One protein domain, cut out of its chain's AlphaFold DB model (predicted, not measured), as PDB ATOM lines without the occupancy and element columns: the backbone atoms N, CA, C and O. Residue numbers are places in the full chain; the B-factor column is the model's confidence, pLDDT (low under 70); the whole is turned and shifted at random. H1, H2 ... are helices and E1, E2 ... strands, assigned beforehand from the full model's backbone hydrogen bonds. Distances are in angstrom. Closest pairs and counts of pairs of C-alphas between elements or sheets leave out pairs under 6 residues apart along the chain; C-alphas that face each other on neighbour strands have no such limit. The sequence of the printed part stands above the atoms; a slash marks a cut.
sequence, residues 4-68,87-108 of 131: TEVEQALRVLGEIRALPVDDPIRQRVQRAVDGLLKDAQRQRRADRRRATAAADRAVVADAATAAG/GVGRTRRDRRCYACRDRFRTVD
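AT A GLANCE: This is residues 4 to 68 and 87 to 108 of the 131 residues of an uncharacterized protein of Micromonospora sediminimaris (UniProt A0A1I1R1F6). One long straight helix, H2, makes the long axis of the model, with a shorter helix, H1, set off at a steep angle at one end to make a corner and a small strand hairpin, E1 and E2, beside the other end. Residues 34 to 48 of H2 stand free, a bare stretch of helix between the corner with H1 and the hairpin, and residues 4 to 12 of H1 stick out free at the other side of that corner. The printed part has 87 residues with two named helices and two named strands, in the order H1, H2, E1, E2; the sheet, order E1 - E2, is antiparallel, and the class is mostly helix. The whole is extended, with a radius of gyration of the C-alphas of 23.5 A, and flat, spanning 62 by 32 by 15 A.

HOW THE PARTS SIT: H1, residues 4 to 18, and H2, residues 24 to 61, are joined by a tight link of 5 residues. They only just touch, and only at the corner by their link, with 3 pairs of C-alphas within 8 A, made by residues 16 to 17 of H1 and 25 to 26 of H2. Their closest C-alphas are those of Ile 16 and Arg 26, 5.7 A apart. Their lines stand at a steep tilt of 65 degrees, and they run opposite ways. Every O i to N i+4 pair of H2 is within hydrogen-bond range, and 10 of 11 in H1. Residues 49 to 60 of H2 come within 10 A, C-alpha to C-alpha, of the sheet of E1, residues 89 to 96, and E2, residues 103 to 107. The closest C-alphas of H2 and E1 are those of Asp 56 and Thr 91, 4.8 A apart; those of H2 and E2 are Val 60 and Val 107, 6.8 A apart. E1 and E2 form a hairpin with a short link, antiparallel at 149 degrees between their directions. N 91 and O 105, 2.8 A, and N 104 and O 95, 3.0 A, are within hydrogen-bond range. E1 bends by 97 degrees at residue 92; C-alphas 91 and 105 face each other at 5.1 A, and C-alphas 94 and 105 at 5.2 A. H1 is apart from E1 and from E2.

IN THESE COORDINATES: H1 begins at C-alpha 4, (-84.824, 13.863, 76.091), and is 22.0 A long. H2 runs 54.9 A, from C-alpha 24 at (-102.498, -5.603, 79.089) to C-alpha 61 at (-104.688, 18.540, 29.794). E1 measures 15.7 A from first to last C-alpha. E2 measures 12.0 A and ends at C-alpha 107, (-106.059, 9.417, 25.589).

THE WHOLE: The two C-alphas farthest apart are those of Pro 20 and Ala 64, 64.3 A. Residues 69 to 86, in the link from H2 to E1, are not printed, and C-alphas 68 and 87 are 18.6 A apart across the cut. Of the links that are printed whole, none is long. The mean pLDDT of the printed part is 90.3; residues 64 to 68 and 87 to 88 are under 70.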
ATOM      1  N   THR A   4     -84.706  14.602  74.827       95.62
ATOM      2  CA  THR A   4     -84.824  13.863  76.091       95.62
ATOM      3  C   THR A   4     -86.157  13.118  76.197       95.62
ATOM      4  O   THR A   4     -86.201  11.966  76.629       95.62
ATOM      5  N   GLU A   5     -87.256  13.743  75.762       94.94
ATOM      6  CA  GLU A   5     -88.589  13.123  75.742       94.94
ATOM      7  C   GLU A   5     -88.626  11.916  74.796       94.94
ATOM      8  O   GLU A   5     -89.222  10.882  75.112       94.94
ATOM      9  N   VAL A   6     -87.964  12.028  73.638       95.75
ATOM     10  CA  VAL A   6     -87.861  10.933  72.664       95.75
ATOM     11  C   VAL A   6     -87.077   9.762  73.253       95.75
ATOM     12  O   VAL A   6     -87.531   8.622  73.173       95.75
ATOM     13  N   GLU A   7     -85.930  10.024  73.878       97.00
ATOM     14  CA  GLU A   7     -85.103   8.983  74.497       97.00
ATOM     15  C   GLU A   7     -85.842   8.252  75.623       97.00
ATOM     16  O   GLU A   7     -85.815   7.019  75.691       97.00
ATOM     17  N   GLN A   8     -86.566   8.991  76.468       96.75
ATOM     18  CA  GLN A   8     -87.407   8.399  77.508       96.75
ATOM     19  C   GLN A   8     -88.496   7.502  76.913       96.75
ATOM     20  O   GLN A   8     -88.683   6.376  77.379       96.75
ATOM     21  N   ALA A   9     -89.179   7.955  75.860       94.69
ATOM     22  CA  ALA A   9     -90.193   7.154  75.183       94.69
ATOM     23  C   ALA A   9     -89.604   5.871  74.569       94.69
ATOM     24  O   ALA A   9     -90.192   4.796  74.705       94.69
ATOM     25  N   LEU A  10     -88.429   5.953  73.936       95.88
ATOM     26  CA  LEU A  10     -87.743   4.790  73.364       95.88
ATOM     27  C   LEU A  10     -87.323   3.779  74.437       95.88
ATOM     28  O   LEU A  10     -87.485   2.575  74.224       95.88
ATOM     29  N   ARG A  11     -86.854   4.249  75.600       97.12
ATOM     30  CA  ARG A  11     -86.548   3.379  76.747       97.12
ATOM     31  C   ARG A  11     -87.790   2.622  77.218       97.12
ATOM     32  O   ARG A  11     -87.752   1.397  77.309       97.12
ATOM     33  N   VAL A  12     -88.902   3.331  77.426       96.75
ATOM     34  CA  VAL A  12     -90.180   2.733  77.857       96.75
ATOM     35  C   VAL A  12     -90.688   1.706  76.839       96.75
ATOM     36  O   VAL A  12     -91.130   0.622  77.213       96.75
ATOM     37  N   LEU A  13     -90.584   1.992  75.536       96.19
ATOM     38  CA  LEU A  13     -90.936   1.022  74.491       96.19
ATOM     39  C   LEU A  13     -90.052  -0.236  74.534       96.19
ATOM     40  O   LEU A  13     -90.538  -1.331  74.243       96.19
ATOM     41  N   GLY A  14     -88.778  -0.091  74.906       96.69
ATOM     42  CA  GLY A  14     -87.866  -1.209  75.144       96.69
ATOM     43  C   GLY A  14     -88.322  -2.102  76.300       96.69
ATOM     44  O   GLY A  14     -88.410  -3.317  76.128       96.69
ATOM     45  N   GLU A  15     -88.687  -1.505  77.436       97.25
ATOM     46  CA  GLU A  15     -89.207  -2.222  78.612       97.25
ATOM     47  C   GLU A  15     -90.503  -2.978  78.284       97.25
ATOM     48  O   GLU A  15     -90.636  -4.167  78.576       97.25
ATOM     49  N   ILE A  16     -91.428  -2.332  77.571       97.31
ATOM     50  CA  ILE A  16     -92.693  -2.948  77.142       97.31
ATOM     51  C   ILE A  16     -92.459  -4.157  76.228       97.31
ATOM     52  O   ILE A  16     -93.233  -5.117  76.246       97.31
ATOM     53  N   ARG A  17     -91.395  -4.140  75.419       95.75
ATOM     54  CA  ARG A  17     -91.074  -5.243  74.504       95.75
ATOM     55  C   ARG A  17     -90.663  -6.521  75.239       95.75
ATOM     56  O   ARG A  17     -90.823  -7.594  74.661       95.75
ATOM     57  N   ALA A  18     -90.168  -6.406  76.472       96.75
ATOM     58  CA  ALA A  18     -89.815  -7.540  77.320       96.75
ATOM     59  C   ALA A  18     -91.033  -8.183  78.011       96.75
ATOM     60  O   ALA A  18     -90.929  -9.308  78.498       96.75
ATOM     61  N   LEU A  19     -92.185  -7.500  78.042       97.12
ATOM     62  CA  LEU A  19     -93.408  -8.039  78.636       97.12
ATOM     63  C   LEU A  19     -93.979  -9.205  77.803       97.12
ATOM     64  O   LEU A  19     -93.837  -9.213  76.571       97.12
ATOM     65  N   PRO A  20     -94.680 -10.164  78.444       97.25
ATOM     66  CA  PRO A  20     -95.415 -11.215  77.746       97.25
ATOM     67  C   PRO A  20     -96.391 -10.649  76.714       97.25
ATOM     68  O   PRO A  20     -96.923  -9.551  76.872       97.25
ATOM     69  N   VAL A  21     -96.669 -11.417  75.660       93.94
ATOM     70  CA  VAL A  21     -97.503 -10.945  74.542       93.94
ATOM     71  C   VAL A  21     -98.911 -10.539  74.982       93.94
ATOM     72  O   VAL A  21     -99.443  -9.553  74.463       93.94
ATOM     73  N   ASP A  22     -99.452 -11.251  75.969       96.19
ATOM     74  CA  ASP A  22    -100.802 -11.060  76.500       96.19
ATOM     75  C   ASP A  22    -100.886 -10.023  77.627       96.19
ATOM     76  O   ASP A  22    -101.967  -9.778  78.163       96.19
ATOM     77  N   ASP A  23     -99.769  -9.377  77.969       97.94
ATOM     78  CA  ASP A  23     -99.754  -8.331  78.981       97.94
ATOM     79  C   ASP A  23    -100.643  -7.135  78.559       97.94
ATOM     80  O   ASP A  23    -100.516  -6.611  77.441       97.94
ATOM     81  N   PRO A  24    -101.550  -6.658  79.434       97.62
ATOM     82  CA  PRO A  24    -102.498  -5.603  79.089       97.62
ATOM     83  C   PRO A  24    -101.828  -4.253  78.782       97.62
ATOM     84  O   PRO A  24    -102.333  -3.499  77.940       97.62
ATOM     85  N   ILE A  25    -100.691  -3.936  79.416       96.56
ATOM     86  CA  ILE A  25     -99.912  -2.715  79.148       96.56
ATOM     87  C   ILE A  25     -99.293  -2.819  77.757       96.56
ATOM     88  O   ILE A  25     -99.439  -1.895  76.944       96.56
ATOM     89  N   ARG A  26     -98.686  -3.968  77.440       97.25
ATOM     90  CA  ARG A  26     -98.115  -4.227  76.112       97.25
ATOM     91  C   ARG A  26     -99.161  -4.105  75.012       97.25
ATOM     92  O   ARG A  26     -98.943  -3.383  74.039       97.25
ATOM     93  N   GLN A  27    -100.325  -4.731  75.180       97.12
ATOM     94  CA  GLN A  27    -101.406  -4.644  74.195       97.12
ATOM     95  C   GLN A  27    -101.933  -3.214  74.013       97.12
ATOM     96  O   GLN A  27    -102.265  -2.815  72.891       97.12
ATOM     97  N   ARG A  28    -102.019  -2.424  75.090       96.31
ATOM     98  CA  ARG A  28    -102.454  -1.021  75.014       96.31
ATOM     99  C   ARG A  28    -101.484  -0.182  74.185       96.31
ATOM    100  O   ARG A  28    -101.931   0.577  73.325       96.31
ATOM    101  N   VAL A  29    -100.181  -0.338  74.410       96.12
ATOM    102  CA  VAL A  29     -99.154   0.406  73.666       96.12
ATOM    103  C   VAL A  29     -99.041  -0.074  72.221       96.12
ATOM    104  O   VAL A  29     -98.973   0.758  71.318       96.12
ATOM    105  N   GLN A  30     -99.146  -1.383  71.971       95.19
ATOM    106  CA  GLN A  30     -99.210  -1.950  70.619       95.19
ATOM    107  C   GLN A  30    -100.316  -1.285  69.787       95.19
ATOM    108  O   GLN A  30    -100.058  -0.809  68.685       95.19
ATOM    109  N   ARG A  31    -101.534  -1.165  70.337       95.56
ATOM    110  CA  ARG A  31    -102.661  -0.513  69.644       95.56
ATOM    111  C   ARG A  31    -102.373   0.949  69.289       95.56
ATOM    112  O   ARG A  31    -102.786   1.399  68.220       95.56
ATOM    113  N   ALA A  32    -101.675   1.681  70.158       94.25
ATOM    114  CA  ALA A  32    -101.287   3.066  69.896       94.25
ATOM    115  C   ALA A  32    -100.239   3.164  68.771       94.25
ATOM    116  O   ALA A  32    -100.412   3.942  67.832       94.25
ATOM    117  N   VAL A  33     -99.199   2.325  68.815       95.00
ATOM    118  CA  VAL A  33     -98.153   2.264  67.777       95.00
ATOM    119  C   VAL A  33     -98.731   1.829  66.426       95.00
ATOM    120  O   VAL A  33     -98.404   2.410  65.389       95.00
ATOM    121  N   ASP A  34     -99.652   0.864  66.427       96.50
ATOM    122  CA  ASP A  34    -100.359   0.426  65.223       96.50
ATOM    123  C   ASP A  34    -101.135   1.576  64.569       96.50
ATOM    124  O   ASP A  34    -101.241   1.625  63.342       96.50
ATOM    125  N   GLY A  35    -101.671   2.507  65.367       95.38
ATOM    126  CA  GLY A  35    -102.302   3.735  64.881       95.38
ATOM    127  C   GLY A  35    -101.342   4.564  64.030       95.38
ATOM    128  O   GLY A  35    -101.639   4.833  62.866       95.38
ATOM    129  N   LEU A  36    -100.146   4.847  64.556       95.19
ATOM    130  CA  LEU A  36     -99.102   5.604  63.853       95.19
ATOM    131  C   LEU A  36     -98.689   4.929  62.540       95.19
ATOM    132  O   LEU A  36     -98.567   5.582  61.499       95.19
ATOM    133  N   LEU A  37     -98.519   3.603  62.559       96.19
ATOM    134  CA  LEU A  37     -98.174   2.849  61.357       96.19
ATOM    135  C   LEU A  37     -99.301   2.902  60.317       96.19
ATOM    136  O   LEU A  37     -99.043   3.111  59.126       96.19
ATOM    137  N   LYS A  38    -100.554   2.721  60.748       96.88
ATOM    138  CA  LYS A  38    -101.727   2.791  59.865       96.88
ATOM    139  C   LYS A  38    -101.881   4.184  59.265       96.88
ATOM    140  O   LYS A  38    -102.186   4.283  58.077       96.88
ATOM    141  N   ASP A  39    -101.617   5.234  60.029       96.69
ATOM    142  CA  ASP A  39    -101.685   6.613  59.549       96.69
ATOM    143  C   ASP A  39    -100.586   6.911  58.531       96.69
ATOM    144  O   ASP A  39    -100.884   7.397  57.438       96.69
ATOM    145  N   ALA A  40     -99.348   6.482  58.789       97.31
ATOM    146  CA  ALA A  40     -98.269   6.574  57.807       97.31
ATOM    147  C   ALA A  40     -98.606   5.814  56.509       97.31
ATOM    148  O   ALA A  40     -98.371   6.305  55.400       97.31
ATOM    149  N   GLN A  41     -99.199   4.621  56.609       97.12
ATOM    150  CA  GLN A  41     -99.656   3.874  55.436       97.12
ATOM    151  C   GLN A  41    -100.799   4.583  54.701       97.12
ATOM    152  O   GLN A  41    -100.792   4.610  53.467       97.12
ATOM    153  N   ARG A  42    -101.778   5.141  55.425       97.94
ATOM    154  CA  ARG A  42    -102.880   5.927  54.850       97.94
ATOM    155  C   ARG A  42    -102.339   7.125  54.082       97.94
ATOM    156  O   ARG A  42    -102.693   7.284  52.913       97.94
ATOM    157  N   GLN A  43    -101.420   7.878  54.683       97.44
ATOM    158  CA  GLN A  43    -100.782   9.029  54.054       97.44
ATOM    159  C   GLN A  43    -100.032   8.624  52.779       97.44
ATOM    160  O   GLN A  43    -100.332   9.132  51.702       97.44
ATOM    161  N   ARG A  44     -99.167   7.602  52.844       97.25
ATOM    162  CA  ARG A  44     -98.440   7.095  51.662       97.25
ATOM    163  C   ARG A  44     -99.382   6.632  50.544       97.25
ATOM    164  O   ARG A  44     -99.107   6.855  49.365       97.25
ATOM    165  N   ARG A  45    -100.497   5.970  50.880       97.06
ATOM    166  CA  ARG A  45    -101.518   5.568  49.893       97.06
ATOM    167  C   ARG A  45    -102.197   6.795  49.278       97.06
ATOM    168  O   ARG A  45    -102.400   6.805  48.063       97.06
ATOM    169  N   ALA A  46    -102.524   7.808  50.077       96.69
ATOM    170  CA  ALA A  46    -103.093   9.064  49.595       96.69
ATOM    171  C   ALA A  46    -102.119   9.803  48.666       96.69
ATOM    172  O   ALA A  46    -102.519  10.221  47.583       96.69
ATOM    173  N   ASP A  47    -100.836   9.875  49.014       96.81
ATOM    174  CA  ASP A  47     -99.793  10.515  48.204       96.81
ATOM    175  C   ASP A  47     -99.638   9.835  46.847       96.81
ATOM    176  O   ASP A  47     -99.701  10.490  45.807       96.81
ATOM    177  N   ARG A  48     -99.562   8.498  46.829       96.38
ATOM    178  CA  ARG A  48     -99.547   7.724  45.577       96.38
ATOM    179  C   ARG A  48    -100.798   7.983  44.740       96.38
ATOM    180  O   ARG A  48    -100.706   8.118  43.518       96.38
ATOM    181  N   ARG A  49    -101.977   8.075  45.373       95.75
ATOM    182  CA  ARG A  49    -103.230   8.407  44.676       95.75
ATOM    183  C   ARG A  49    -103.198   9.829  44.109       95.75
ATOM    184  O   ARG A  49    -103.642  10.003  42.974       95.75
ATOM    185  N   ARG A  50    -102.671  10.812  44.839       95.25
ATOM    186  CA  ARG A  50    -102.528  12.202  44.372       95.25
ATOM    187  C   ARG A  50    -101.548  12.303  43.209       95.25
ATOM    188  O   ARG A  50    -101.906  12.869  42.185       95.25
ATOM    189  N   ALA A  51    -100.383  11.666  43.313       94.88
ATOM    190  CA  ALA A  51     -99.391  11.618  42.239       94.88
ATOM    191  C   ALA A  51     -99.950  10.959  40.969       94.88
ATOM    192  O   ALA A  51     -99.781  11.472  39.868       94.88
ATOM    193  N   THR A  52    -100.684   9.854  41.123       94.94
ATOM    194  CA  THR A  52    -101.363   9.189  40.000       94.94
ATOM    195  C   THR A  52    -102.414  10.101  39.364       94.94
ATOM    196  O   THR A  52    -102.455  10.226  38.149       94.94
ATOM    197  N   ALA A  53    -103.234  10.779  40.175       93.06
ATOM    198  CA  ALA A  53    -104.244  11.712  39.677       93.06
ATOM    199  C   ALA A  53    -103.626  12.927  38.969       93.06
ATOM    200  O   ALA A  53    -104.192  13.420  38.003       93.06
ATOM    201  N   ALA A  54    -102.493  13.433  39.460       91.62
ATOM    202  CA  ALA A  54    -101.769  14.530  38.830       91.62
ATOM    203  C   ALA A  54    -101.198  14.112  37.467       91.62
ATOM    204  O   ALA A  54    -101.412  14.826  36.496       91.62
ATOM    205  N   ALA A  55    -100.574  12.933  37.383       89.56
ATOM    206  CA  ALA A  55    -100.078  12.390  36.118       89.56
ATOM    207  C   ALA A  55    -101.212  12.177  35.100       89.56
ATOM    208  O   ALA A  55    -101.091  12.594  33.955       89.56
ATOM    209  N   ASP A  56    -102.336  11.594  35.527       90.94
ATOM    210  CA  ASP A  56    -103.494  11.386  34.648       90.94
ATOM    211  C   ASP A  56    -104.112  12.714  34.184       90.94
ATOM    212  O   ASP A  56    -104.566  12.812  33.050       90.94
ATOM    213  N   ARG A  57    -104.136  13.741  35.048       87.06
ATOM    214  CA  ARG A  57    -104.602  15.086  34.675       87.06
ATOM    215  C   ARG A  57    -103.680  15.755  33.664       87.06
ATOM    216  O   ARG A  57    -104.206  16.405  32.776       87.06
ATOM    217  N   ALA A  58    -102.364  15.583  33.784       85.88
ATOM    218  CA  ALA A  58    -101.409  16.122  32.817       85.88
ATOM    219  C   ALA A  58    -101.650  15.530  31.419       85.88
ATOM    220  O   ALA A  58    -101.919  16.280  30.493       85.88
ATOM    221  N   VAL A  59    -101.735  14.195  31.312       86.06
ATOM    222  CA  VAL A  59    -102.033  13.497  30.040       86.06
ATOM    223  C   VAL A  59    -103.325  13.998  29.385       86.06
ATOM    224  O   VAL A  59    -103.437  14.040  28.169       86.06
ATOM    225  N   VAL A  60    -104.330  14.345  30.189       83.81
ATOM    226  CA  VAL A  60    -105.623  14.819  29.680       83.81
ATOM    227  C   VAL A  60    -105.579  16.298  29.329       83.81
ATOM    228  O   VAL A  60    -106.211  16.684  28.360       83.81
ATOM    229  N   ALA A  61    -104.855  17.119  30.090       80.06
ATOM    230  CA  ALA A  61    -104.688  18.540  29.794       80.06
ATOM    231  C   ALA A  61    -103.953  18.773  28.464       80.06
ATOM    232  O   ALA A  61    -104.207  19.781  27.811       80.06
ATOM    233  N   ASP A  62    -103.104  17.827  28.060       74.69
ATOM    234  CA  ASP A  62    -102.421  17.834  26.764       74.69
ATOM    235  C   ASP A  62    -103.367  17.501  25.588       74.69
ATOM    236  O   ASP A  62    -103.032  17.749  24.430       74.69
ATOM    237  N   ALA A  63    -104.563  16.953  25.853       75.56
ATOM    238  CA  ALA A  63    -105.563  16.729  24.814       75.56
ATOM    239  C   ALA A  63    -106.193  18.064  24.389       75.56
ATOM    240  O   ALA A  63    -106.621  18.866  25.222       75.56
ATOM    241  N   ALA A  64    -106.319  18.281  23.079       66.06
ATOM    242  CA  ALA A  64    -106.763  19.540  22.485       66.06
ATOM    243  C   ALA A  64    -108.164  19.974  22.958       66.06
ATOM    244  O   ALA A  64    -108.450  21.165  23.078       66.06
ATOM    245  N   THR A  65    -109.039  19.019  23.286       66.69
ATOM    246  CA  THR A  65    -110.386  19.283  23.818       66.69
ATOM    247  C   THR A  65    -110.395  19.762  25.270       66.69
ATOM    248  O   THR A  65    -111.374  20.384  25.684       66.69
ATOM    249  N   ALA A  66    -109.334  19.498  26.035       62.88
ATOM    250  CA  ALA A  66    -109.220  19.804  27.462       62.88
ATOM    251  C   ALA A  66    -108.114  20.828  27.787       62.88
ATOM    252  O   ALA A  66    -107.897  21.138  28.962       62.88
ATOM    253  N   ALA A  67    -107.443  21.374  26.766       64.06
ATOM    254  CA  ALA A  67    -106.417  22.394  26.918       64.06
ATOM    255  C   ALA A  67    -106.999  23.656  27.583       64.06
ATOM    256  O   ALA A  67    -107.914  24.301  27.068       64.06
ATOM    257  N   GLY A  68    -106.467  24.015  28.756       60.62
ATOM    258  CA  GLY A  68    -106.990  25.113  29.583       60.62
ATOM    259  C   GLY A  68    -106.843  26.513  28.973       60.62
ATOM    260  O   GLY A  68    -107.423  27.462  29.485       60.62
ATOM    261  N   GLY A  87    -101.625   8.052  20.669       56.97
ATOM    262  CA  GLY A  87    -102.435   9.006  21.433       56.97
ATOM    263  C   GLY A  87    -101.570   9.912  22.325       56.97
ATOM    264  O   GLY A  87    -100.482   9.513  22.739       56.97
ATOM    265  N   VAL A  88    -102.079  11.105  22.655       64.81
ATOM    266  CA  VAL A  88    -101.432  12.135  23.500       64.81
ATOM    267  C   VAL A  88    -100.775  11.555  24.752       64.81
ATOM    268  O   VAL A  88     -99.724  12.017  25.190       64.81
ATOM    269  N   GLY A  89    -101.350  10.490  25.312       79.00
ATOM    270  CA  GLY A  89    -100.635   9.658  26.264       79.00
ATOM    271  C   GLY A  89    -101.490   8.554  26.859       79.00
ATOM    272  O   GLY A  89    -102.613   8.273  26.434       79.00
ATOM    273  N   ARG A  90    -100.950   7.901  27.890       88.06
ATOM    274  CA  ARG A  90    -101.630   6.829  28.620       88.06
ATOM    275  C   ARG A  90    -101.800   7.201  30.087       88.06
ATOM    276  O   ARG A  90    -100.816   7.427  30.792       88.06
ATOM    277  N   THR A  91    -103.037   7.186  30.571       90.69
ATOM    278  CA  THR A  91    -103.331   7.338  31.997       90.69
ATOM    279  C   THR A  91    -102.882   6.102  32.770       90.69
ATOM    280  O   THR A  91    -102.889   4.965  32.292       90.69
ATOM    281  N   ARG A  92    -102.487   6.305  34.020       92.56
ATOM    282  CA  ARG A  92    -102.143   5.242  34.964       92.56
ATOM    283  C   ARG A  92    -103.391   4.507  35.441       92.56
ATOM    284  O   ARG A  92    -103.328   3.293  35.644       92.56
ATOM    285  N   ARG A  93    -104.511   5.217  35.625       92.38
ATOM    286  CA  ARG A  93    -105.814   4.616  35.958       92.38
ATOM    287  C   ARG A  93    -106.641   4.322  34.719       92.38
ATOM    288  O   ARG A  93    -106.579   5.059  33.740       92.38
ATOM    289  N   ASP A  94    -107.470   3.287  34.823       91.88
ATOM    290  CA  ASP A  94    -108.514   3.003  33.843       91.88
ATOM    291  C   ASP A  94    -109.537   4.148  33.820       91.88
ATOM    292  O   ASP A  94    -110.024   4.598  34.863       91.88
ATOM    293  N   ARG A  95    -109.882   4.587  32.617       89.19
ATOM    294  CA  ARG A  95    -111.008   5.466  32.299       89.19
ATOM    295  C   ARG A  95    -112.149   4.598  31.766       89.19
ATOM    296  O   ARG A  95    -111.901   3.488  31.294       89.19
ATOM    297  N   ARG A  96    -113.391   5.076  31.865       90.38
ATOM    298  CA  ARG A  96    -114.566   4.389  31.307       90.38
ATOM    299  C   ARG A  96    -115.064   5.118  30.079       90.38
ATOM    300  O   ARG A  96    -115.194   6.337  30.119       90.38
ATOM    301  N   CYS A  97    -115.356   4.363  29.027       87.62
ATOM    302  CA  CYS A  97    -115.997   4.901  27.839       87.62
ATOM    303  C   CYS A  97    -117.404   5.367  28.204       87.62
ATOM    304  O   CYS A  97    -118.148   4.619  28.837       87.62
ATOM    305  N   TYR A  98    -117.777   6.582  27.813       86.12
ATOM    306  CA  TYR A  98    -119.125   7.089  28.059       86.12
ATOM    307  C   TYR A  98    -120.203   6.246  27.352       86.12
ATOM    308  O   TYR A  98    -121.260   6.005  27.930       86.12
ATOM    309  N   ALA A  99    -119.909   5.730  26.152       87.50
ATOM    310  CA  ALA A  99    -120.846   4.940  25.353       87.50
ATOM    311  C   ALA A  99    -120.953   3.474  25.815       87.50
ATOM    312  O   ALA A  99    -122.001   3.044  26.285       87.50
ATOM    313  N   CYS A 100    -119.868   2.696  25.720       88.81
ATOM    314  CA  CYS A 100    -119.892   1.257  26.022       88.81
ATOM    315  C   CYS A 100    -119.491   0.905  27.466       88.81
ATOM    316  O   CYS A 100    -119.490  -0.262  27.838       88.81
ATOM    317  N   ARG A 101    -119.120   1.888  28.304       88.00
ATOM    318  CA  ARG A 101    -118.702   1.710  29.721       88.00
ATOM    319  C   ARG A 101    -117.437   0.880  29.944       88.00
ATOM    320  O   ARG A 101    -117.021   0.688  31.097       88.00
ATOM    321  N   ASP A 102    -116.795   0.462  28.863       88.75
ATOM    322  CA  ASP A 102    -115.555  -0.287  28.870       88.75
ATOM    323  C   ASP A 102    -114.374   0.491  29.441       88.75
ATOM    324  O   ASP A 102    -114.307   1.719  29.369       88.75
ATOM    325  N   ARG A 103    -113.395  -0.252  29.961       90.06
ATOM    326  CA  ARG A 103    -112.159   0.315  30.504       90.06
ATOM    327  C   ARG A 103    -111.118   0.543  29.416       90.06
ATOM    328  O   ARG A 103    -110.891  -0.342  28.595       90.06
ATOM    329  N   PHE A 104    -110.457   1.693  29.441       88.88
ATOM    330  CA  PHE A 104    -109.327   2.019  28.568       88.88
ATOM    331  C   PHE A 104    -108.362   2.988  29.275       88.88
ATOM    332  O   PHE A 104    -108.698   3.542  30.321       88.88
ATOM    333  N   ARG A 105    -107.142   3.163  28.753       89.88
ATOM    334  CA  ARG A 105    -106.128   4.075  29.331       89.88
ATOM    335  C   ARG A 105    -105.518   5.057  28.338       89.88
ATOM    336  O   ARG A 105    -104.820   5.970  28.757       89.88
ATOM    337  N   THR A 106    -105.723   4.849  27.047       88.00
ATOM    338  CA  THR A 106    -105.175   5.716  26.004       88.00
ATOM    339  C   THR A 106    -106.050   6.954  25.866       88.00
ATOM    340  O   THR A 106    -107.271   6.834  25.813       88.00
ATOM    341  N   VAL A 107    -105.424   8.123  25.837       84.44
ATOM    342  CA  VAL A 107    -106.059   9.417  25.589       84.44
ATOM    343  C   VAL A 107    -105.546   9.889  24.238       84.44
ATOM    344  O   VAL A 107    -104.336   9.975  24.040       84.44
ATOM    345  N   ASP A 108    -106.450  10.117  23.294       77.44
ATOM    346  CA  ASP A 108    -106.129  10.712  21.999       77.44
ATOM    347  C   ASP A 108    -106.164  12.251  22.069       77.44
ATOM    348  O   ASP A 108    -106.491  12.845  23.099       77.44
TER     349      ASP A 108